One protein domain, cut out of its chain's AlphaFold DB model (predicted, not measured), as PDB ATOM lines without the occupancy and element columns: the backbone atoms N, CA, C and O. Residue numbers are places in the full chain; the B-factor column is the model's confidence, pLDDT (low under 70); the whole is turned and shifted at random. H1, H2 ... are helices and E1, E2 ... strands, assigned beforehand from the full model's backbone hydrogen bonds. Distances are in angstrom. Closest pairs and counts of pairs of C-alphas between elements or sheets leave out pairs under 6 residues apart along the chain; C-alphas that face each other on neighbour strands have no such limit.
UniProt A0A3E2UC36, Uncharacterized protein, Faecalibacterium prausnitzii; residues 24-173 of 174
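What this domain is: This is residues 24 to 173 of the 174 residues of an uncharacterized protein of Faecalibacterium prausnitzii (UniProt A0A3E2UC36). What does the model look like? One strongly twisted sheet of five strands forms the core, with the long helix H1 and the shorter H3 over one face and H2 over the other. H5 caps a corner on H2's face, and the tiny H4 only grazes the sheet. What is printed? There are 150 residues with five named helices and five named strands, in the order H1 E1 H2 E2 E3 H3 H4 E4 E5 H5; the mixed sheet runs E1 E4 E5 E3 E2, and the class is mixed. The whole is compact, with a radius of gyration of the C-alphas of 14.3 A and spans of 49 by 33 by 26 A.

How they stand to each other: Where does the first helix stand? H1, residues 24 to 47, is on the sheet, closest to E4, residues 135 to 148, at the C-alphas of Glu 32 and Ile 141, 5.8 A apart. With residues 34 to 43 alone H1 touches H3, residues 107 to 120, on the same face, at a steep tilt of 60 degrees; the closest C-alphas, of Lys 34 and Val 107, are 4.6 A apart. How do the strands pair? Edge strand E1, residues 51 to 55, is parallel to E4, with N 54 and O 137 at 2.8 A, within hydrogen-bond range. E4 and E5, residues 156 to 165, form an antiparallel hairpin, with N 157 and O 147 at 2.8 A. E3, residues 93 to 99, is antiparallel to E5, with N 162 and O 96 at 2.8 A, and makes a hairpin with E2, residues 83 to 86, with N 86 and O 95 at 2.8 A. Where are the other helices? H2, residues 62 to 72, lies on the face opposite H1, at a height over the sheet of 7.7 A; its closest C-alpha pair with E4 is Asn 72 and Gly 147, 4.6 A. H5, residues 168 to 172, is on H2's face, while H4, residues 123 to 126, only grazes the sheet. How do the helix backbones run? Every O i to N i+4 pair is within hydrogen-bond range in H1, H2 and H5, and 8 of 10 are in H3; H4 is too short for one.

Where its parts are: Where do the ends lie? H1 begins at C-alpha 24 (199.979, 185.545, 164.275), and H5 ends at C-alpha 172 (177.496, 205.246, 164.619). Which elements are longest? E4 measures 36.7 A, H1 35.0 A and E5 28.9 A.

The domain as a whole: Is anything cut or long? The printed part has no cut, and no link is long. Where is confidence low? Residue 24 alone is under 70; the mean pLDDT of the printed part is 92.3.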
ATOM      1  N   CYS A  24     201.306 186.084 163.929       60.75
ATOM      2  CA  CYS A  24     199.979 185.545 164.275       60.75
ATOM      3  C   CYS A  24     198.846 186.495 163.872       60.75
ATOM      4  O   CYS A  24     197.828 186.068 163.341       60.75
ATOM      5  N   ALA A  25     199.054 187.788 164.064       70.81
ATOM      6  CA  ALA A  25     198.060 188.803 163.798       70.81
ATOM      7  C   ALA A  25     197.877 189.035 162.275       70.81
ATOM      8  O   ALA A  25     196.756 189.228 161.817       70.81
ATOM      9  N   VAL A  26     198.927 188.859 161.454       76.69
ATOM     10  CA  VAL A  26     198.789 188.827 159.977       76.69
ATOM     11  C   VAL A  26     197.894 187.672 159.518       76.69
ATOM     12  O   VAL A  26     197.077 187.834 158.616       76.69
ATOM     13  N   THR A  27     198.047 186.492 160.127       85.00
ATOM     14  CA  THR A  27     197.223 185.322 159.784       85.00
ATOM     15  C   THR A  27     195.755 185.558 160.128       85.00
ATOM     16  O   THR A  27     194.900 185.277 159.289       85.00
ATOM     17  N   ASN A  28     195.477 186.100 161.312       88.19
ATOM     18  CA  ASN A  28     194.117 186.400 161.752       88.19
ATOM     19  C   ASN A  28     193.440 187.411 160.827       88.19
ATOM     20  O   ASN A  28     192.361 187.137 160.315       88.19
ATOM     21  N   ALA A  29     194.129 188.491 160.469       87.38
ATOM     22  CA  ALA A  29     193.547 189.494 159.589       87.38
ATOM     23  C   ALA A  29     193.268 188.969 158.162       87.38
ATOM     24  O   ALA A  29     192.324 189.400 157.503       87.38
ATOM     25  N   ILE A  30     194.049 187.993 157.670       90.25
ATOM     26  CA  ILE A  30     193.724 187.287 156.416       90.25
ATOM     27  C   ILE A  30     192.432 186.479 156.569       90.25
ATOM     28  O   ILE A  30     191.627 186.447 155.639       90.25
ATOM     29  N   ILE A  31     192.255 185.792 157.698       92.62
ATOM     30  CA  ILE A  31     191.059 184.995 157.986       92.62
ATOM     31  C   ILE A  31     189.825 185.901 158.084       92.62
ATOM     32  O   ILE A  31     188.811 185.604 157.456       92.62
ATOM     33  N   GLU A  32     189.937 187.023 158.791       93.25
ATOM     34  CA  GLU A  32     188.884 188.034 158.942       93.25
ATOM     35  C   GLU A  32     188.474 188.618 157.577       93.25
ATOM     36  O   GLU A  32     187.288 188.606 157.252       93.25
ATOM     37  N   ASP A  33     189.434 188.970 156.705       92.25
ATOM     38  CA  ASP A  33     189.167 189.383 155.309       92.25
ATOM     39  C   ASP A  33     188.403 188.309 154.514       92.25
ATOM     40  O   ASP A  33     187.546 188.623 153.682       92.25
ATOM     41  N   LYS A  34     188.703 187.020 154.731       93.50
ATOM     42  CA  LYS A  34     187.998 185.929 154.034       93.50
ATOM     43  C   LYS A  34     186.585 185.741 154.561       93.50
ATOM     44  O   LYS A  34     185.691 185.482 153.756       93.50
ATOM     45  N   ALA A  35     186.394 185.866 155.869       94.75
ATOM     46  CA  ALA A  35     185.085 185.794 156.494       94.75
ATOM     47  C   ALA A  35     184.198 186.976 156.064       94.75
ATOM     48  O   ALA A  35     183.056 186.751 155.669       94.75
ATOM     49  N   GLU A  36     184.733 188.202 156.032       94.25
ATOM     50  CA  GLU A  36     184.022 189.408 155.578       94.25
ATOM     51  C   GLU A  36     183.552 189.279 154.123       94.25
ATOM     52  O   GLU A  36     182.361 189.388 153.840       94.25
ATOM     53  N   LYS A  37     184.448 188.915 153.197       93.88
ATOM     54  CA  LYS A  37     184.085 188.693 151.782       93.88
ATOM     55  C   LYS A  37     183.038 187.599 151.601       93.88
ATOM     56  O   LYS A  37     182.203 187.665 150.696       93.88
ATOM     57  N   ALA A  38     183.093 186.558 152.430       95.38
ATOM     58  CA  ALA A  38     182.082 185.513 152.414       95.38
ATOM     59  C   ALA A  38     180.727 186.025 152.933       95.38
ATOM     60  O   ALA A  38     179.708 185.635 152.368       95.38
ATOM     61  N   LEU A  39     180.701 186.919 153.931       95.12
ATOM     62  CA  LEU A  39     179.477 187.580 154.403       95.12
ATOM     63  C   LEU A  39     178.854 188.462 153.319       95.12
ATOM     64  O   LEU A  39     177.655 188.361 153.081       95.12
ATOM     65  N   GLU A  40     179.647 189.265 152.608       93.94
ATOM     66  CA  GLU A  40     179.155 190.083 151.486       93.94
ATOM     67  C   GLU A  40     178.527 189.210 150.391       93.94
ATOM     68  O   GLU A  40     177.409 189.454 149.926       93.94
ATOM     69  N   SER A  41     179.213 188.122 150.023       93.31
ATOM     70  CA  SER A  41     178.698 187.156 149.051       93.31
ATOM     71  C   SER A  41     177.427 186.453 149.537       93.31
ATOM     72  O   SER A  41     176.534 186.184 148.726       93.31
ATOM     73  N   ALA A  42     177.344 186.120 150.826       93.94
ATOM     74  CA  ALA A  42     176.172 185.486 151.413       93.94
ATOM     75  C   ALA A  42     174.975 186.449 151.412       93.94
ATOM     76  O   ALA A  42     173.895 186.075 150.961       93.94
ATOM     77  N   TRP A  43     175.180 187.717 151.780       93.00
ATOM     78  CA  TRP A  43     174.130 188.737 151.744       93.00
ATOM     79  C   TRP A  43     173.573 188.921 150.335       93.00
ATOM     80  O   TRP A  43     172.360 188.898 150.121       93.00
ATOM     81  N   ARG A  44     174.467 189.037 149.346       90.88
ATOM     82  CA  ARG A  44     174.083 189.159 147.938       90.88
ATOM     83  C   ARG A  44     173.270 187.961 147.447       90.88
ATOM     84  O   ARG A  44     172.448 188.121 146.553       90.88
ATOM     85  N   THR A  45     173.480 186.777 148.017       90.31
ATOM     86  CA  THR A  45     172.700 185.580 147.671       90.31
ATOM     87  C   THR A  45     171.271 185.652 148.222       90.31
ATOM     88  O   THR A  45     170.352 185.212 147.536       90.31
ATOM     89  N   HIS A  46     171.072 186.246 149.404       86.50
ATOM     90  CA  HIS A  46     169.752 186.390 150.039       86.50
ATOM     91  C   HIS A  46     168.915 187.536 149.467       86.50
ATOM     92  O   HIS A  46     167.760 187.331 149.110       86.50
ATOM     93  N   ASP A  47     169.488 188.738 149.361       86.25
ATOM     94  CA  ASP A  47     168.732 189.970 149.053       86.25
ATOM     95  C   ASP A  47     169.005 190.512 147.638       86.25
ATOM     96  O   ASP A  47     168.557 191.602 147.281       86.25
ATOM     97  N   ASN A  48     169.826 189.810 146.840       85.75
ATOM     98  CA  ASN A  48     170.336 190.274 145.537       85.75
ATOM     99  C   ASN A  48     170.899 191.714 145.573       85.75
ATOM    100  O   ASN A  48     170.942 192.411 144.556       85.75
ATOM    101  N   THR A  49     171.334 192.153 146.755       86.56
ATOM    102  CA  THR A  49     171.830 193.499 147.031       86.56
ATOM    103  C   THR A  49     173.276 193.423 147.485       86.56
ATOM    104  O   THR A  49     173.654 192.534 148.247       86.56
ATOM    105  N   ASP A  50     174.079 194.371 147.013       88.06
ATOM    106  CA  ASP A  50     175.456 194.537 147.453       88.06
ATOM    107  C   ASP A  50     175.479 195.314 148.779       88.06
ATOM    108  O   ASP A  50     174.982 196.443 148.860       88.06
ATOM    109  N   VAL A  51     175.987 194.674 149.831       90.50
ATOM    110  CA  VAL A  51     176.208 195.287 151.142       90.50
ATOM    111  C   VAL A  51     177.694 195.245 151.418       90.50
ATOM    112  O   VAL A  51     178.253 194.163 151.558       90.50
ATOM    113  N   ASN A  52     178.308 196.417 151.539       92.25
ATOM    114  CA  ASN A  52     179.714 196.520 151.903       92.25
ATOM    115  C   ASN A  52     179.844 196.464 153.427       92.25
ATOM    116  O   ASN A  52     179.416 197.400 154.126       92.25
ATOM    117  N   PHE A  53     180.446 195.399 153.943       91.94
ATOM    118  CA  PHE A  53     180.753 195.311 155.365       91.94
ATOM    119  C   PHE A  53     181.957 196.202 155.675       91.94
ATOM    120  O   PHE A  53     182.940 196.248 154.947       91.94
ATOM    121  N   LYS A  54     181.842 197.002 156.731       90.94
ATOM    122  CA  LYS A  54     182.940 197.813 157.254       90.94
ATOM    123  C   LYS A  54     183.440 197.156 158.524       90.94
ATOM    124  O   LYS A  54     182.700 197.140 159.514       90.94
ATOM    125  N   SER A  55     184.677 196.675 158.486       89.25
ATOM    126  CA  SER A  55     185.369 196.188 159.669       89.25
ATOM    127  C   SER A  55     185.514 197.333 160.676       89.25
ATOM    128  O   SER A  55     185.948 198.440 160.338       89.25
ATOM    129  N   VAL A  56     185.102 197.081 161.909       90.38
ATOM    130  CA  VAL A  56     185.179 198.015 163.039       90.38
ATOM    131  C   VAL A  56     185.595 197.249 164.280       90.38
ATOM    132  O   VAL A  56     185.439 196.038 164.326       90.38
ATOM    133  N   ASN A  57     186.102 197.945 165.295       89.75
ATOM    134  CA  ASN A  57     186.514 197.300 166.534       89.75
ATOM    135  C   ASN A  57     185.410 197.420 167.594       89.75
ATOM    136  O   ASN A  57     185.173 198.492 168.149       89.75
ATOM    137  N   PHE A  58     184.761 196.302 167.900       90.25
ATOM    138  CA  PHE A  58     183.797 196.144 168.985       90.25
ATOM    139  C   PHE A  58     184.344 195.281 170.132       90.25
ATOM    140  O   PHE A  58     183.605 194.957 171.062       90.25
ATOM    141  N   THR A  59     185.649 194.986 170.161       87.62
ATOM    142  CA  THR A  59     186.288 194.220 171.249       87.62
ATOM    143  C   THR A  59     186.182 194.894 172.625       87.62
ATOM    144  O   THR A  59     186.250 194.244 173.674       87.62
ATOM    145  N   GLY A  60     185.987 196.216 172.642       88.50
ATOM    146  CA  GLY A  60     185.728 196.995 173.852       88.50
ATOM    147  C   GLY A  60     184.318 196.814 174.419       88.50
ATOM    148  O   GLY A  60     184.116 197.046 175.618       88.50
ATOM    149  N   GLU A  61     183.367 196.372 173.598       92.06
ATOM    150  CA  GLU A  61     181.955 196.274 173.945       92.06
ATOM    151  C   GLU A  61     181.686 195.090 174.874       92.06
ATOM    152  O   GLU A  61     182.289 194.018 174.763       92.06
ATOM    153  N   LYS A  62     180.733 195.273 175.796       93.25
ATOM    154  CA  LYS A  62     180.328 194.210 176.728       93.25
ATOM    155  C   LYS A  62     179.862 192.961 175.972       93.25
ATOM    156  O   LYS A  62     180.200 191.852 176.362       93.25
ATOM    157  N   ALA A  63     179.166 193.183 174.861       93.19
ATOM    158  CA  ALA A  63     178.692 192.165 173.941       93.19
ATOM    159  C   ALA A  63     179.783 191.156 173.526       93.19
ATOM    160  O   ALA A  63     179.673 189.949 173.750       93.19
ATOM    161  N   TYR A  64     180.893 191.670 172.989       94.56
ATOM    162  CA  TYR A  64     182.049 190.858 172.619       94.56
ATOM    163  C   TYR A  64     182.685 190.176 173.834       94.56
ATOM    164  O   TYR A  64     182.980 188.981 173.796       94.56
ATOM    165  N   LYS A  65     182.911 190.936 174.913       95.44
ATOM    166  CA  LYS A  65     183.615 190.446 176.106       95.44
ATOM    167  C   LYS A  65     182.895 189.261 176.741       95.44
ATOM    168  O   LYS A  65     183.543 188.255 177.018       95.44
ATOM    169  N   ASP A  66     181.576 189.356 176.894       95.50
ATOM    170  CA  ASP A  66     180.740 188.285 177.438       95.50
ATOM    171  C   ASP A  66     180.802 187.029 176.550       95.50
ATOM    172  O   ASP A  66     180.985 185.916 177.048       95.50
ATOM    173  N   ALA A  67     180.701 187.199 175.226       96.12
ATOM    174  CA  ALA A  67     180.766 186.089 174.277       96.12
ATOM    175  C   ALA A  67     182.134 185.393 174.312       96.12
ATOM    176  O   ALA A  67     182.213 184.167 174.421       96.12
ATOM    177  N   LYS A  68     183.221 186.172 174.289       96.25
ATOM    178  CA  LYS A  68     184.596 185.665 174.379       96.25
ATOM    179  C   LYS A  68     184.844 184.936 175.694       96.25
ATOM    180  O   LYS A  68     185.440 183.863 175.698       96.25
ATOM    181  N   GLU A  69     184.384 185.493 176.810       96.25
ATOM    182  CA  GLU A  69     184.493 184.850 178.117       96.25
ATOM    183  C   GLU A  69     183.720 183.526 178.158       96.25
ATOM    184  O   GLU A  69     184.243 182.526 178.651       96.25
ATOM    185  N   SER A  70     182.513 183.489 177.587       96.19
ATOM    186  CA  SER A  70     181.705 182.272 177.484       96.19
ATOM    187  C   SER A  70     182.391 181.179 176.654       96.19
ATOM    188  O   SER A  70     182.389 180.012 177.055       96.19
ATOM    189  N   VAL A  71     183.031 181.545 175.537       96.62
ATOM    190  CA  VAL A  71     183.836 180.625 174.711       96.62
ATOM    191  C   VAL A  71     185.060 180.119 175.478       96.62
ATOM    192  O   VAL A  71     185.264 178.908 175.574       96.62
ATOM    193  N   ASN A  72     185.834 181.019 176.095       95.12
ATOM    194  CA  ASN A  72     187.037 180.665 176.860       95.12
ATOM    195  C   ASN A  72     186.726 179.703 178.020       95.12
ATOM    196  O   ASN A  72     187.497 178.786 178.294       95.12
ATOM    197  N   LYS A  73     185.588 179.897 178.702       94.44
ATOM    198  CA  LYS A  73     185.130 179.021 179.794       94.44
ATOM    199  C   LYS A  73     184.524 177.701 179.303       94.44
ATOM    200  O   LYS A  73     184.257 176.824 180.117       94.44
ATOM    201  N   GLY A  74     184.294 177.546 177.997       92.75
ATOM    202  CA  GLY A  74     183.638 176.369 177.421       92.75
ATOM    203  C   GLY A  74     182.127 176.305 177.670       92.75
ATOM    204  O   GLY A  74     181.526 175.242 177.494       92.75
ATOM    205  N   ASN A  75     181.514 177.427 178.065       93.81
ATOM    206  CA  ASN A  75     180.062 177.566 178.198       93.81
ATOM    207  C   ASN A  75     179.400 177.667 176.818       93.81
ATOM    208  O   ASN A  75     178.338 177.089 176.589       93.81
ATOM    209  N   THR A  76     180.053 178.358 175.880       94.56
ATOM    210  CA  THR A  76     179.676 178.373 174.464       94.56
ATOM    211  C   THR A  76     180.619 177.469 173.690       94.56
ATOM    212  O   THR A  76     181.823 177.706 173.653       94.56
ATOM    213  N   LYS A  77     180.054 176.438 173.060       93.88
ATOM    214  CA  LYS A  77     180.764 175.503 172.189       93.88
ATOM    215  C   LYS A  77     179.907 175.308 170.955       93.88
ATOM    216  O   LYS A  77     178.733 174.967 171.074       93.88
ATOM    217  N   VAL A  78     180.489 175.525 169.786       95.31
ATOM    218  CA  VAL A  78     179.779 175.458 168.504       95.31
ATOM    219  C   VAL A  78     180.402 174.357 167.662       95.31
ATOM    220  O   VAL A  78     181.623 174.263 167.581       95.31
ATOM    221  N   LYS A  79     179.567 173.516 167.049       94.56
ATOM    222  CA  LYS A  79     180.020 172.468 166.128       94.56
ATOM    223  C   LYS A  79     180.580 173.081 164.838       94.56
ATOM    224  O   LYS A  79     180.074 174.098 164.363       94.56
ATOM    225  N   GLU A  80     181.579 172.433 164.235       93.31
ATOM    226  CA  GLU A  80     182.111 172.823 162.921       93.31
ATOM    227  C   GLU A  80     180.983 172.974 161.885       93.31
ATOM    228  O   GLU A  80     180.094 172.127 161.764       93.31
ATOM    229  N   GLY A  81     181.015 174.080 161.138       93.12
ATOM    230  CA  GLY A  81     180.023 174.373 160.107       93.12
ATOM    231  C   GLY A  81     178.663 174.833 160.639       93.12
ATOM    232  O   GLY A  81     177.718 174.890 159.853       93.12
ATOM    233  N   VAL A  82     178.533 175.149 161.930       95.50
ATOM    234  CA  VAL A  82     177.325 175.724 162.545       95.50
ATOM    235  C   VAL A  82     177.617 177.146 163.027       95.50
ATOM    236  O   VAL A  82     178.749 177.466 163.386       95.50
ATOM    237  N   ALA A  83     176.586 177.991 163.034       96.38
ATOM    238  CA  ALA A  83     176.615 179.315 163.636       96.38
ATOM    239  C   ALA A  83     175.601 179.401 164.774       96.38
ATOM    240  O   ALA A  83     174.467 178.940 164.636       96.38
ATOM    241  N   GLN A  84     176.022 179.972 165.899       96.94
ATOM    242  CA  GLN A  84     175.196 180.116 167.089       96.94
ATOM    243  C   GLN A  84     175.129 181.582 167.496       96.94
ATOM    244  O   GLN A  84     176.161 182.214 167.710       96.94
ATOM    245  N   VAL A  85     173.915 182.114 167.651       96.06
ATOM    246  CA  VAL A  85     173.737 183.443 168.237       96.06
ATOM    247  C   VAL A  85     174.096 183.395 169.723       96.06
ATOM    248  O   VAL A  85     173.652 182.512 170.464       96.06
ATOM    249  N   PHE A  86     174.914 184.340 170.164       93.19
ATOM    250  CA  PHE A  86     175.163 184.587 171.573       93.19
ATOM    251  C   PHE A  86     174.143 185.621 172.051       93.19
ATOM    252  O   PHE A  86     174.157 186.775 171.620       93.19
ATOM    253  N   VAL A  87     173.210 185.181 172.894       87.00
ATOM    254  CA  VAL A  87     172.138 186.040 173.404       87.00
ATOM    255  C   VAL A  87     172.703 186.962 174.474       87.00
ATOM    256  O   VAL A  87     173.322 186.519 175.437       87.00
ATOM    257  N   GLN A  88     172.457 188.252 174.298       83.75
ATOM    258  CA  GLN A  88     173.010 189.317 175.123       83.75
ATOM    259  C   GLN A  88     171.870 190.080 175.776       83.75
ATOM    260  O   GLN A  88     170.788 190.194 175.200       83.75
ATOM    261  N   ALA A  89     172.122 190.649 176.951       77.00
ATOM    262  CA  ALA A  89     171.166 191.564 177.568       77.00
ATOM    263  C   ALA A  89     171.062 192.892 176.791       77.00
ATOM    264  O   ALA A  89     170.005 193.518 176.773       77.00
ATOM    265  N   ASP A  90     172.154 193.315 176.142       75.75
ATOM    266  CA  ASP A  90     172.196 194.521 175.316       75.75
ATOM    267  C   ASP A  90     171.687 194.228 173.894       75.75
ATOM    268  O   ASP A  90     172.257 193.421 173.161       75.75
ATOM    269  N   GLY A  91     170.608 194.905 173.498       85.31
ATOM    270  CA  GLY A  91     169.992 194.787 172.176       85.31
ATOM    271  C   GLY A  91     170.679 195.588 171.066       85.31
ATOM    272  O   GLY A  91     170.181 195.586 169.941       85.31
ATOM    273  N   ASN A  92     171.785 196.284 171.355       93.94
ATOM    274  CA  ASN A  92     172.510 197.113 170.385       93.94
ATOM    275  C   ASN A  92     173.356 196.324 169.379       93.94
ATOM    276  O   ASN A  92     173.643 196.828 168.289       93.94
ATOM    277  N   TYR A  93     173.731 195.093 169.724       95.62
ATOM    278  CA  TYR A  93     174.596 194.242 168.915       95.62
ATOM    279  C   TYR A  93     173.978 192.866 168.719       95.62
ATOM    280  O   TYR A  93     173.299 192.344 169.606       95.62
ATOM    281  N   THR A  94     174.294 192.245 167.588       96.94
ATOM    282  CA  THR A  94     174.054 190.817 167.378       96.94
ATOM    283  C   THR A  94     175.391 190.108 167.359       96.94
ATOM    284  O   THR A  94     176.243 190.438 166.537       96.94
ATOM    285  N   VAL A  95     175.580 189.145 168.259       97.50
ATOM    286  CA  VAL A  95     176.821 188.373 168.333       97.50
ATOM    287  C   VAL A  95     176.575 186.956 167.861       97.50
ATOM    288  O   VAL A  95     175.636 186.302 168.307       97.50
ATOM    289  N   VAL A  96     177.422 186.479 166.956       98.12
ATOM    290  CA  VAL A  96     177.372 185.117 166.428       98.12
ATOM    291  C   VAL A  96     178.732 184.463 166.612       98.12
ATOM    292  O   VAL A  96     179.763 185.042 166.284       98.12
ATOM    293  N   VAL A  97     178.729 183.243 167.135       98.00
ATOM    294  CA  VAL A  97     179.926 182.438 167.374       98.00
ATOM    295  C   VAL A  97     179.919 181.248 166.423       98.00
ATOM    296  O   VAL A  97     178.889 180.595 166.231       98.00
ATOM    297  N   VAL A  98     181.079 180.952 165.846       98.06
ATOM    298  CA  VAL A  98     181.310 179.769 165.010       98.06
ATOM    299  C   VAL A  98     182.618 179.100 165.400       98.06
ATOM    300  O   VAL A  98     183.560 179.779 165.813       98.06
ATOM    301  N   ALA A  99     182.709 177.785 165.215       96.69
ATOM    302  CA  ALA A  99     184.015 177.136 165.135       96.69
ATOM    303  C   ALA A  99     184.723 177.579 163.846       96.69
ATOM    304  O   ALA A  99     184.104 177.647 162.780       96.69
ATOM    305  N   GLU A 100     186.012 177.891 163.948       94.81
ATOM    306  CA  GLU A 100     186.826 178.298 162.809       94.81
ATOM    307  C   GLU A 100     186.957 177.127 161.816       94.81
ATOM    308  O   GLU A 100     187.298 176.008 162.212       94.81
ATOM    309  N   PRO A 101     186.680 177.333 160.516       94.06
ATOM    310  CA  PRO A 101     186.786 176.260 159.541       94.06
ATOM    311  C   PRO A 101     188.254 175.861 159.334       94.06
ATOM    312  O   PRO A 101     189.140 176.708 159.250       94.06
ATOM    313  N   LYS A 102     188.523 174.566 159.122       90.12
ATOM    314  CA  LYS A 102     189.887 174.002 158.979       90.12
ATOM    315  C   LYS A 102     190.794 174.699 157.950       90.12
ATOM    316  O   LYS A 102     192.014 174.583 158.012       90.12
ATOM    317  N   SER A 103     190.221 175.374 156.958       91.06
ATOM    318  CA  SER A 103     190.939 176.135 155.928       91.06
ATOM    319  C   SER A 103     190.533 177.612 155.926       91.06
ATOM    320  O   SER A 103     190.367 178.206 154.867       91.06
ATOM    321  N   ALA A 104     190.415 178.223 157.107       91.25
ATOM    322  CA  ALA A 104     189.956 179.601 157.300       91.25
ATOM    323  C   ALA A 104     190.703 180.681 156.495       91.25
ATOM    324  O   ALA A 104     190.151 181.738 156.211       91.25
ATOM    325  N   LYS A 105     191.927 180.409 156.029       91.06
ATOM    326  CA  LYS A 105     192.661 181.294 155.102       91.06
ATOM    327  C   LYS A 105     192.060 181.342 153.685       91.06
ATOM    328  O   LYS A 105     192.517 182.124 152.851       91.06
ATOM    329  N   LYS A 106     191.072 180.496 153.379       91.62
ATOM    330  CA  LYS A 106     190.395 180.395 152.080       91.62
ATOM    331  C   LYS A 106     188.952 180.869 152.210       91.62
ATOM    332  O   LYS A 106     188.195 180.347 153.020       91.62
ATOM    333  N   VAL A 107     188.544 181.790 151.337       89.94
ATOM    334  CA  VAL A 107     187.158 182.293 151.281       89.94
ATOM    335  C   VAL A 107     186.135 181.174 151.058       89.94
ATOM    336  O   VAL A 107     185.058 181.198 151.644       89.94
ATOM    337  N   ASP A 108     186.478 180.139 150.284       90.88
ATOM    338  CA  ASP A 108     185.581 179.004 150.023       90.88
ATOM    339  C   ASP A 108     185.206 178.231 151.290       90.88
ATOM    340  O   ASP A 108     184.095 177.715 151.388       90.88
ATOM    341  N   SER A 109     186.099 178.193 152.283       93.94
ATOM    342  CA  SER A 109     185.833 177.556 153.577       93.94
ATOM    343  C   SER A 109     184.837 178.343 154.428       93.94
ATOM    344  O   SER A 109     184.221 177.769 155.321       93.94
ATOM    345  N   TRP A 110     184.645 179.627 154.122       95.81
ATOM    346  CA  TRP A 110     183.695 180.498 154.799       95.81
ATOM    347  C   TRP A 110     182.342 180.588 154.098       95.81
ATOM    348  O   TRP A 110     181.376 180.897 154.773       95.81
ATOM    349  N   LYS A 111     182.215 180.279 152.798       91.62
ATOM    350  CA  LYS A 111     180.969 180.491 152.024       91.62
ATOM    351  C   LYS A 111     179.698 179.975 152.713       91.62
ATOM    352  O   LYS A 111     178.772 180.741 152.946       91.62
ATOM    353  N   ASN A 112     179.669 178.690 153.068       92.94
ATOM    354  CA  ASN A 112     178.513 178.085 153.744       92.94
ATOM    355  C   ASN A 112     178.373 178.553 155.201       92.94
ATOM    356  O   ASN A 112     177.277 178.594 155.747       92.94
ATOM    357  N   LEU A 113     179.488 178.874 155.858       95.88
ATOM    358  CA  LEU A 113     179.472 179.299 157.254       95.88
ATOM    359  C   LEU A 113     178.980 180.744 157.394       95.88
ATOM    360  O   LEU A 113     178.199 181.025 158.290       95.88
ATOM    361  N   ALA A 114     179.374 181.631 156.484       95.88
ATOM    362  CA  ALA A 114     178.957 183.025 156.428       95.88
ATOM    363  C   ALA A 114     177.450 183.162 156.166       95.88
ATOM    364  O   ALA A 114     176.795 183.977 156.806       95.88
ATOM    365  N   ASP A 115     176.888 182.311 155.302       95.62
ATOM    366  CA  ASP A 115     175.437 182.181 155.126       95.62
ATOM    367  C   ASP A 115     174.734 181.870 156.456       95.62
ATOM    368  O   ASP A 115     173.854 182.608 156.900       95.62
ATOM    369  N   LYS A 116     175.213 180.844 157.166       97.25
ATOM    370  CA  LYS A 116     174.683 180.482 158.485       97.25
ATOM    371  C   LYS A 116     174.875 181.585 159.515       97.25
ATOM    372  O   LYS A 116     174.005 181.756 160.360       97.25
ATOM    373  N   VAL A 117     175.982 182.326 159.459       97.75
ATOM    374  CA  VAL A 117     176.222 183.480 160.334       97.75
ATOM    375  C   VAL A 117     175.188 184.570 160.080       97.75
ATOM    376  O   VAL A 117     174.599 185.050 161.043       97.75
ATOM    377  N   LEU A 118     174.909 184.927 158.823       95.50
ATOM    378  CA  LEU A 118     173.881 185.923 158.493       95.50
ATOM    379  C   LEU A 118     172.482 185.477 158.917       95.50
ATOM    380  O   LEU A 118     171.731 186.260 159.502       95.50
ATOM    381  N   VAL A 119     172.135 184.213 158.665       95.50
ATOM    382  CA  VAL A 119     170.844 183.650 159.079       95.50
ATOM    383  C   VAL A 119     170.727 183.624 160.605       95.50
ATOM    384  O   VAL A 119     169.722 184.083 161.141       95.50
ATOM    385  N   ALA A 120     171.758 183.167 161.322       96.88
ATOM    386  CA  ALA A 120     171.786 183.157 162.786       96.88
ATOM    387  C   ALA A 120     171.752 184.571 163.381       96.88
ATOM    388  O   ALA A 120     171.143 184.782 164.428       96.88
ATOM    389  N   ALA A 121     172.367 185.543 162.704       95.50
ATOM    390  CA  ALA A 121     172.277 186.945 163.075       95.50
ATOM    391  C   ALA A 121     170.872 187.526 162.841       95.50
ATOM    392  O   ALA A 121     170.586 188.615 163.322       95.50
ATOM    393  N   GLY A 122     169.990 186.841 162.106       94.25
ATOM    394  CA  GLY A 122     168.700 187.388 161.705       94.25
ATOM    395  C   GLY A 122     168.886 188.646 160.864       94.25
ATOM    396  O   GLY A 122     168.377 189.698 161.237       94.25
ATOM    397  N   TRP A 123     169.666 188.544 159.783       90.69
ATOM    398  CA  TRP A 123     170.171 189.641 158.943       90.69
ATOM    399  C   TRP A 123     169.190 190.789 158.628       90.69
ATOM    400  O   TRP A 123     169.631 191.929 158.538       90.69
ATOM    401  N   GLU A 124     167.881 190.541 158.541       90.38
ATOM    402  CA  GLU A 124     166.858 191.586 158.354       90.38
ATOM    403  C   GLU A 124     166.718 192.548 159.552       90.38
ATOM    404  O   GLU A 124     166.435 193.729 159.373       90.38
ATOM    405  N   ASN A 125     166.910 192.052 160.780       92.50
ATOM    406  CA  ASN A 125     166.649 192.785 162.028       92.50
ATOM    407  C   ASN A 125     167.839 192.811 162.998       92.50
ATOM    408  O   ASN A 125     167.827 193.554 163.981       92.50
ATOM    409  N   GLY A 126     168.842 191.964 162.781       93.69
ATOM    410  CA  GLY A 126     170.032 191.860 163.617       93.69
ATOM    411  C   GLY A 126     171.255 192.575 163.057       93.69
ATOM    412  O   GLY A 126     172.268 192.645 163.751       93.69
ATOM    413  N   VAL A 127     171.162 193.128 161.846       95.56
ATOM    414  CA  VAL A 127     172.230 193.901 161.208       95.56
ATOM    415  C   VAL A 127     171.660 195.229 160.725       95.56
ATOM    416  O   VAL A 127     170.761 195.275 159.890       95.56
ATOM    417  N   TYR A 128     172.193 196.330 161.246       95.56
ATOM    418  CA  TYR A 128     171.818 197.665 160.815       95.56
ATOM    419  C   TYR A 128     172.438 197.975 159.451       95.56
ATOM    420  O   TYR A 128     173.663 197.985 159.297       95.56
ATOM    421  N   LEU A 129     171.581 198.286 158.479       94.25
ATOM    422  CA  LEU A 129     171.982 198.764 157.163       94.25
ATOM    423  C   LEU A 129     171.899 200.286 157.098       94.25
ATOM    424  O   LEU A 129     170.869 200.887 157.396       94.25
ATOM    425  N   ASN A 130     172.979 200.906 156.638       93.06
ATOM    426  CA  ASN A 130     173.028 202.331 156.355       93.06
ATOM    427  C   ASN A 130     173.159 202.584 154.850       93.06
ATOM    428  O   ASN A 130     174.010 201.980 154.193       93.06
ATOM    429  N   GLY A 131     172.384 203.540 154.337       86.75
ATOM    430  CA  GLY A 131     172.385 203.944 152.930       86.75
ATOM    431  C   GLY A 131     171.266 203.306 152.102       86.75
ATOM    432  O   GLY A 131     170.761 202.234 152.422       86.75
ATOM    433  N   THR A 132     170.869 203.994 151.028       77.88
ATOM    434  CA  THR A 132     169.750 203.588 150.152       77.88
ATOM    435  C   THR A 132     170.233 202.893 148.877       77.88
ATOM    436  O   THR A 132     169.726 201.833 148.530       77.88
ATOM    437  N   ASN A 133     171.242 203.462 148.204       76.69
ATOM    438  CA  ASN A 133     171.777 202.947 146.932       76.69
ATOM    439  C   ASN A 133     173.106 202.193 147.097       76.69
ATOM    440  O   ASN A 133     173.438 201.333 146.289       76.69
ATOM    441  N   SER A 134     173.860 202.521 148.147       83.00
ATOM    442  CA  SER A 134     175.097 201.848 148.542       83.00
ATOM    443  C   SER A 134     174.939 201.450 149.999       83.00
ATOM    444  O   SER A 134     175.191 202.253 150.902       83.00
ATOM    445  N   LYS A 135     174.404 200.246 150.217       91.12
ATOM    446  CA  LYS A 135     174.139 199.736 151.559       91.12
ATOM    447  C   LYS A 135     175.465 199.372 152.224       91.12
ATOM    448  O   LYS A 135     176.339 198.755 151.622       91.12
ATOM    449  N   THR A 136     175.611 199.759 153.482       93.62
ATOM    450  CA  THR A 136     176.779 199.428 154.300       93.62
ATOM    451  C   THR A 136     176.326 198.864 155.632       93.62
ATOM    452  O   THR A 136     175.373 199.368 156.226       93.62
ATOM    453  N   ALA A 137     177.041 197.857 156.113       95.06
ATOM    454  CA  ALA A 137     176.871 197.280 157.439       95.06
ATOM    455  C   ALA A 137     178.191 197.385 158.206       95.06
ATOM    456  O   ALA A 137     179.247 197.594 157.608       95.06
ATOM    457  N   LYS A 138     178.141 197.259 159.530       94.88
ATOM    458  CA  LYS A 138     179.336 197.222 160.381       94.88
ATOM    459  C   LYS A 138     179.416 195.896 161.112       94.88
ATOM    460  O   LYS A 138     178.430 195.467 161.715       94.88
ATOM    461  N   VAL A 139     180.592 195.287 161.055       95.50
ATOM    462  CA  VAL A 139     180.896 194.022 161.712       95.50
ATOM    463  C   VAL A 139     182.299 194.082 162.302       95.50
ATOM    464  O   VAL A 139     183.208 194.631 161.686       95.50
ATOM    465  N   ASP A 140     182.455 193.529 163.495       95.00
ATOM    466  CA  ASP A 140     183.752 193.149 164.048       95.00
ATOM    467  C   ASP A 140     183.897 191.630 163.924       95.00
ATOM    468  O   ASP A 140     182.962 190.895 164.268       95.00
ATOM    469  N   ILE A 141     185.023 191.163 163.391       95.50
ATOM    470  CA  ILE A 141     185.308 189.743 163.188       95.50
ATOM    471  C   ILE A 141     186.604 189.452 163.915       95.50
ATOM    472  O   ILE A 141     187.654 189.948 163.538       95.50
ATOM    473  N   GLU A 142     186.521 188.609 164.931       94.44
ATOM    474  CA  GLU A 142     187.654 188.298 165.790       94.44
ATOM    475  C   GLU A 142     187.866 186.792 165.798       94.44
ATOM    476  O   GLU A 142     187.001 186.021 166.230       94.44
ATOM    477  N   THR A 143     189.015 186.369 165.280       94.25
ATOM    478  CA  THR A 143     189.357 184.960 165.060       94.25
ATOM    479  C   THR A 143     190.484 184.485 165.986       94.25
ATOM    480  O   THR A 143     191.071 185.267 166.738       94.25
ATOM    481  N   GLY A 144     190.797 183.188 165.980       92.31
ATOM    482  CA  GLY A 144     191.850 182.645 166.845       92.31
ATOM    483  C   GLY A 144     191.466 182.518 168.327       92.31
ATOM    484  O   GLY A 144     192.348 182.371 169.177       92.31
ATOM    485  N   ILE A 145     190.174 182.582 168.667       93.88
ATOM    486  CA  ILE A 145     189.703 182.516 170.057       93.88
ATOM    487  C   ILE A 145     189.687 181.054 170.504       93.88
ATOM    488  O   ILE A 145     188.952 180.243 169.951       93.88
ATOM    489  N   LYS A 146     190.487 180.700 171.511       95.06
ATOM    490  CA  LYS A 146     190.542 179.325 172.026       95.06
ATOM    491  C   LYS A 146     189.363 179.045 172.954       95.06
ATOM    492  O   LYS A 146     189.135 179.787 173.902       95.06
ATOM    493  N   GLY A 147     188.655 177.950 172.716       94.56
ATOM    494  CA  GLY A 147     187.575 177.468 173.575       94.56
ATOM    495  C   GLY A 147     187.581 175.949 173.653       94.56
ATOM    496  O   GLY A 147     188.382 175.289 172.998       94.56
ATOM    497  N   LYS A 148     186.684 175.373 174.453       95.25
ATOM    498  CA  LYS A 148     186.552 173.910 174.531       95.25
ATOM    499  C   LYS A 148     185.899 173.350 173.279       95.25
ATOM    500  O   LYS A 148     184.907 173.904 172.822       95.25
ATOM    501  N   ASN A 149     186.428 172.239 172.776       94.12
ATOM    502  CA  ASN A 149     185.854 171.553 171.627       94.12
ATOM    503  C   ASN A 149     184.412 171.105 171.923       94.12
ATOM    504  O   ASN A 149     184.046 170.794 173.062       94.12
ATOM    505  N   PHE A 150     183.581 171.117 170.880       91.88
ATOM    506  CA  PHE A 150     182.155 170.809 170.991       91.88
ATOM    507  C   PHE A 150     181.872 169.364 171.430       91.88
ATOM    508  O   PHE A 150     180.971 169.142 172.236       91.88
ATOM    509  N   GLU A 151     182.623 168.396 170.902       90.50
ATOM    510  CA  GLU A 151     182.400 166.958 171.103       90.50
ATOM    511  C   GLU A 151     183.240 166.394 172.259       90.50
ATOM    512  O   GLU A 151     182.781 165.512 172.982       90.50
ATOM    513  N   ASP A 152     184.452 166.918 172.464       90.44
ATOM    514  CA  ASP A 152     185.397 166.458 173.483       90.44
ATOM    515  C   ASP A 152     185.935 167.635 174.299       90.44
ATOM    516  O   ASP A 152     186.873 168.323 173.902       90.44
ATOM    517  N   THR A 153     185.384 167.841 175.494       88.75
ATOM    518  CA  THR A 153     185.758 168.965 176.365       88.75
ATOM    519  C   THR A 153     187.189 168.892 176.910       88.75
ATOM    520  O   THR A 153     187.641 169.849 177.541       88.75
ATOM    521  N   ASN A 154     187.913 167.788 176.688       91.12
ATOM    522  CA  ASN A 154     189.338 167.688 177.019       91.12
ATOM    523  C   ASN A 154     190.233 168.300 175.936       91.12
ATOM    524  O   ASN A 154     191.417 168.532 176.182       91.12
ATOM    525  N   LYS A 155     189.679 168.566 174.749       92.69
ATOM    526  CA  LYS A 155     190.355 169.241 173.645       92.69
ATOM    527  C   LYS A 155     189.903 170.692 173.548       92.69
ATOM    528  O   LYS A 155     188.815 171.064 173.993       92.69
ATOM    529  N   ASP A 156     190.752 171.494 172.923       92.88
ATOM    530  CA  ASP A 156     190.433 172.867 172.571       92.88
ATOM    531  C   ASP A 156     190.134 172.957 171.068       92.88
ATOM    532  O   ASP A 156     190.753 172.260 170.263       92.88
ATOM    533  N   ASP A 157     189.205 173.840 170.715       94.94
ATOM    534  CA  ASP A 157     188.925 174.292 169.355       94.94
ATOM    535  C   ASP A 157     189.225 175.790 169.238       94.94
ATOM    536  O   ASP A 157     189.306 176.527 170.230       94.94
ATOM    537  N   THR A 158     189.349 176.248 167.996       95.31
ATOM    538  CA  THR A 158     189.440 177.668 167.670       95.31
ATOM    539  C   THR A 158     188.089 178.176 167.183       95.31
ATOM    540  O   THR A 158     187.427 177.538 166.365       95.31
ATOM    541  N   TYR A 159     187.691 179.343 167.671       96.69
ATOM    542  CA  TYR A 159     186.424 179.996 167.386       96.69
ATOM    543  C   TYR A 159     186.645 181.364 166.743       96.69
ATOM    544  O   TYR A 159     187.664 182.025 166.952       96.69
ATOM    545  N   THR A 160     185.647 181.795 165.976       97.25
ATOM    546  CA  THR A 160     185.526 183.158 165.456       97.25
ATOM    547  C   THR A 160     184.227 183.769 165.965       97.25
ATOM    548  O   THR A 160     183.178 183.118 165.947       97.25
ATOM    549  N   ILE A 161     184.305 185.007 166.449       97.56
ATOM    550  CA  ILE A 161     183.159 185.780 166.927       97.56
ATOM    551  C   ILE A 161     182.891 186.907 165.934       97.56
ATOM    552  O   ILE A 161     183.790 187.667 165.592       97.56
ATOM    553  N   PHE A 162     181.637 187.009 165.506       97.56
ATOM    554  CA  PHE A 162     181.113 188.095 164.690       97.56
ATOM    555  C   PHE A 162     180.255 188.992 165.570       97.56
ATOM    556  O   PHE A 162     179.331 188.503 166.221       97.56
ATOM    557  N   VAL A 163     180.521 190.293 165.570       96.62
ATOM    558  CA  VAL A 163     179.722 191.289 166.290       96.62
ATOM    559  C   VAL A 163     179.162 192.276 165.280       96.62
ATOM    560  O   VAL A 163     179.873 193.137 164.769       96.62
ATOM    561  N   PHE A 164     177.874 192.163 164.984       96.69
ATOM    562  CA  PHE A 164     177.179 193.087 164.098       96.69
ATOM    563  C   PHE A 164     176.613 194.258 164.889       96.69
ATOM    564  O   PHE A 164     176.004 194.074 165.950       96.69
ATOM    565  N   ALA A 165     176.737 195.464 164.338       96.38
ATOM    566  CA  ALA A 165     175.931 196.585 164.796       96.38
ATOM    567  C   ALA A 165     174.464 196.312 164.435       96.38
ATOM    568  O   ALA A 165     174.129 196.244 163.255       96.38
ATOM    569  N   LYS A 166     173.593 196.158 165.436       96.00
ATOM    570  CA  LYS A 166     172.157 195.905 165.232       96.00
ATOM    571  C   LYS A 166     171.344 197.194 165.200       96.00
ATOM    572  O   LYS A 166     170.344 197.286 164.495       96.00
ATOM    573  N   THR A 167     171.766 198.197 165.963       95.38
ATOM    574  CA  THR A 167     171.063 199.475 166.082       95.38
ATOM    575  C   THR A 167     171.876 200.609 165.465       95.38
ATOM    576  O   THR A 167     173.102 200.532 165.351       95.38
ATOM    577  N   LYS A 168     171.200 201.706 165.102       94.38
ATOM    578  CA  LYS A 168     171.875 202.915 164.612       94.38
ATOM    579  C   LYS A 168     172.939 203.438 165.600       94.38
ATOM    580  O   LYS A 168     174.044 203.717 165.143       94.38
ATOM    581  N   PRO A 169     172.687 203.519 166.925       93.94
ATOM    582  CA  PRO A 169     173.716 203.911 167.888       93.94
ATOM    583  C   PRO A 169     174.969 203.031 167.851       93.94
ATOM    584  O   PRO A 169     176.075 203.560 167.899       93.94
ATOM    585  N   ALA A 170     174.819 201.707 167.726       93.88
ATOM    586  CA  ALA A 170     175.962 200.804 167.578       93.88
ATOM    587  C   ALA A 170     176.708 201.040 166.259       93.88
ATOM    588  O   ALA A 170     177.937 201.049 166.238       93.88
ATOM    589  N   TYR A 171     175.977 201.278 165.166       93.88
ATOM    590  CA  TYR A 171     176.572 201.582 163.867       93.88
ATOM    591  C   TYR A 171     177.337 202.913 163.880       93.88
ATOM    592  O   TYR A 171     178.384 203.033 163.251       93.88
ATOM    593  N   ASP A 172     176.855 203.929 164.590       92.38
ATOM    594  CA  ASP A 172     177.496 205.246 164.619       92.38
ATOM    595  C   ASP A 172     178.789 205.275 165.460       92.38
ATOM    596  O   ASP A 172     179.574 206.220 165.334       92.38
ATOM    597  N   LYS A 173     179.059 204.244 166.279       85.75
ATOM    598  CA  LYS A 173     180.329 204.124 167.015       85.75
ATOM    599  C   LYS A 173     181.516 203.986 166.057       85.75
ATOM    600  O   LYS A 173     181.412 203.368 164.991       85.75
TER     601      LYS A 173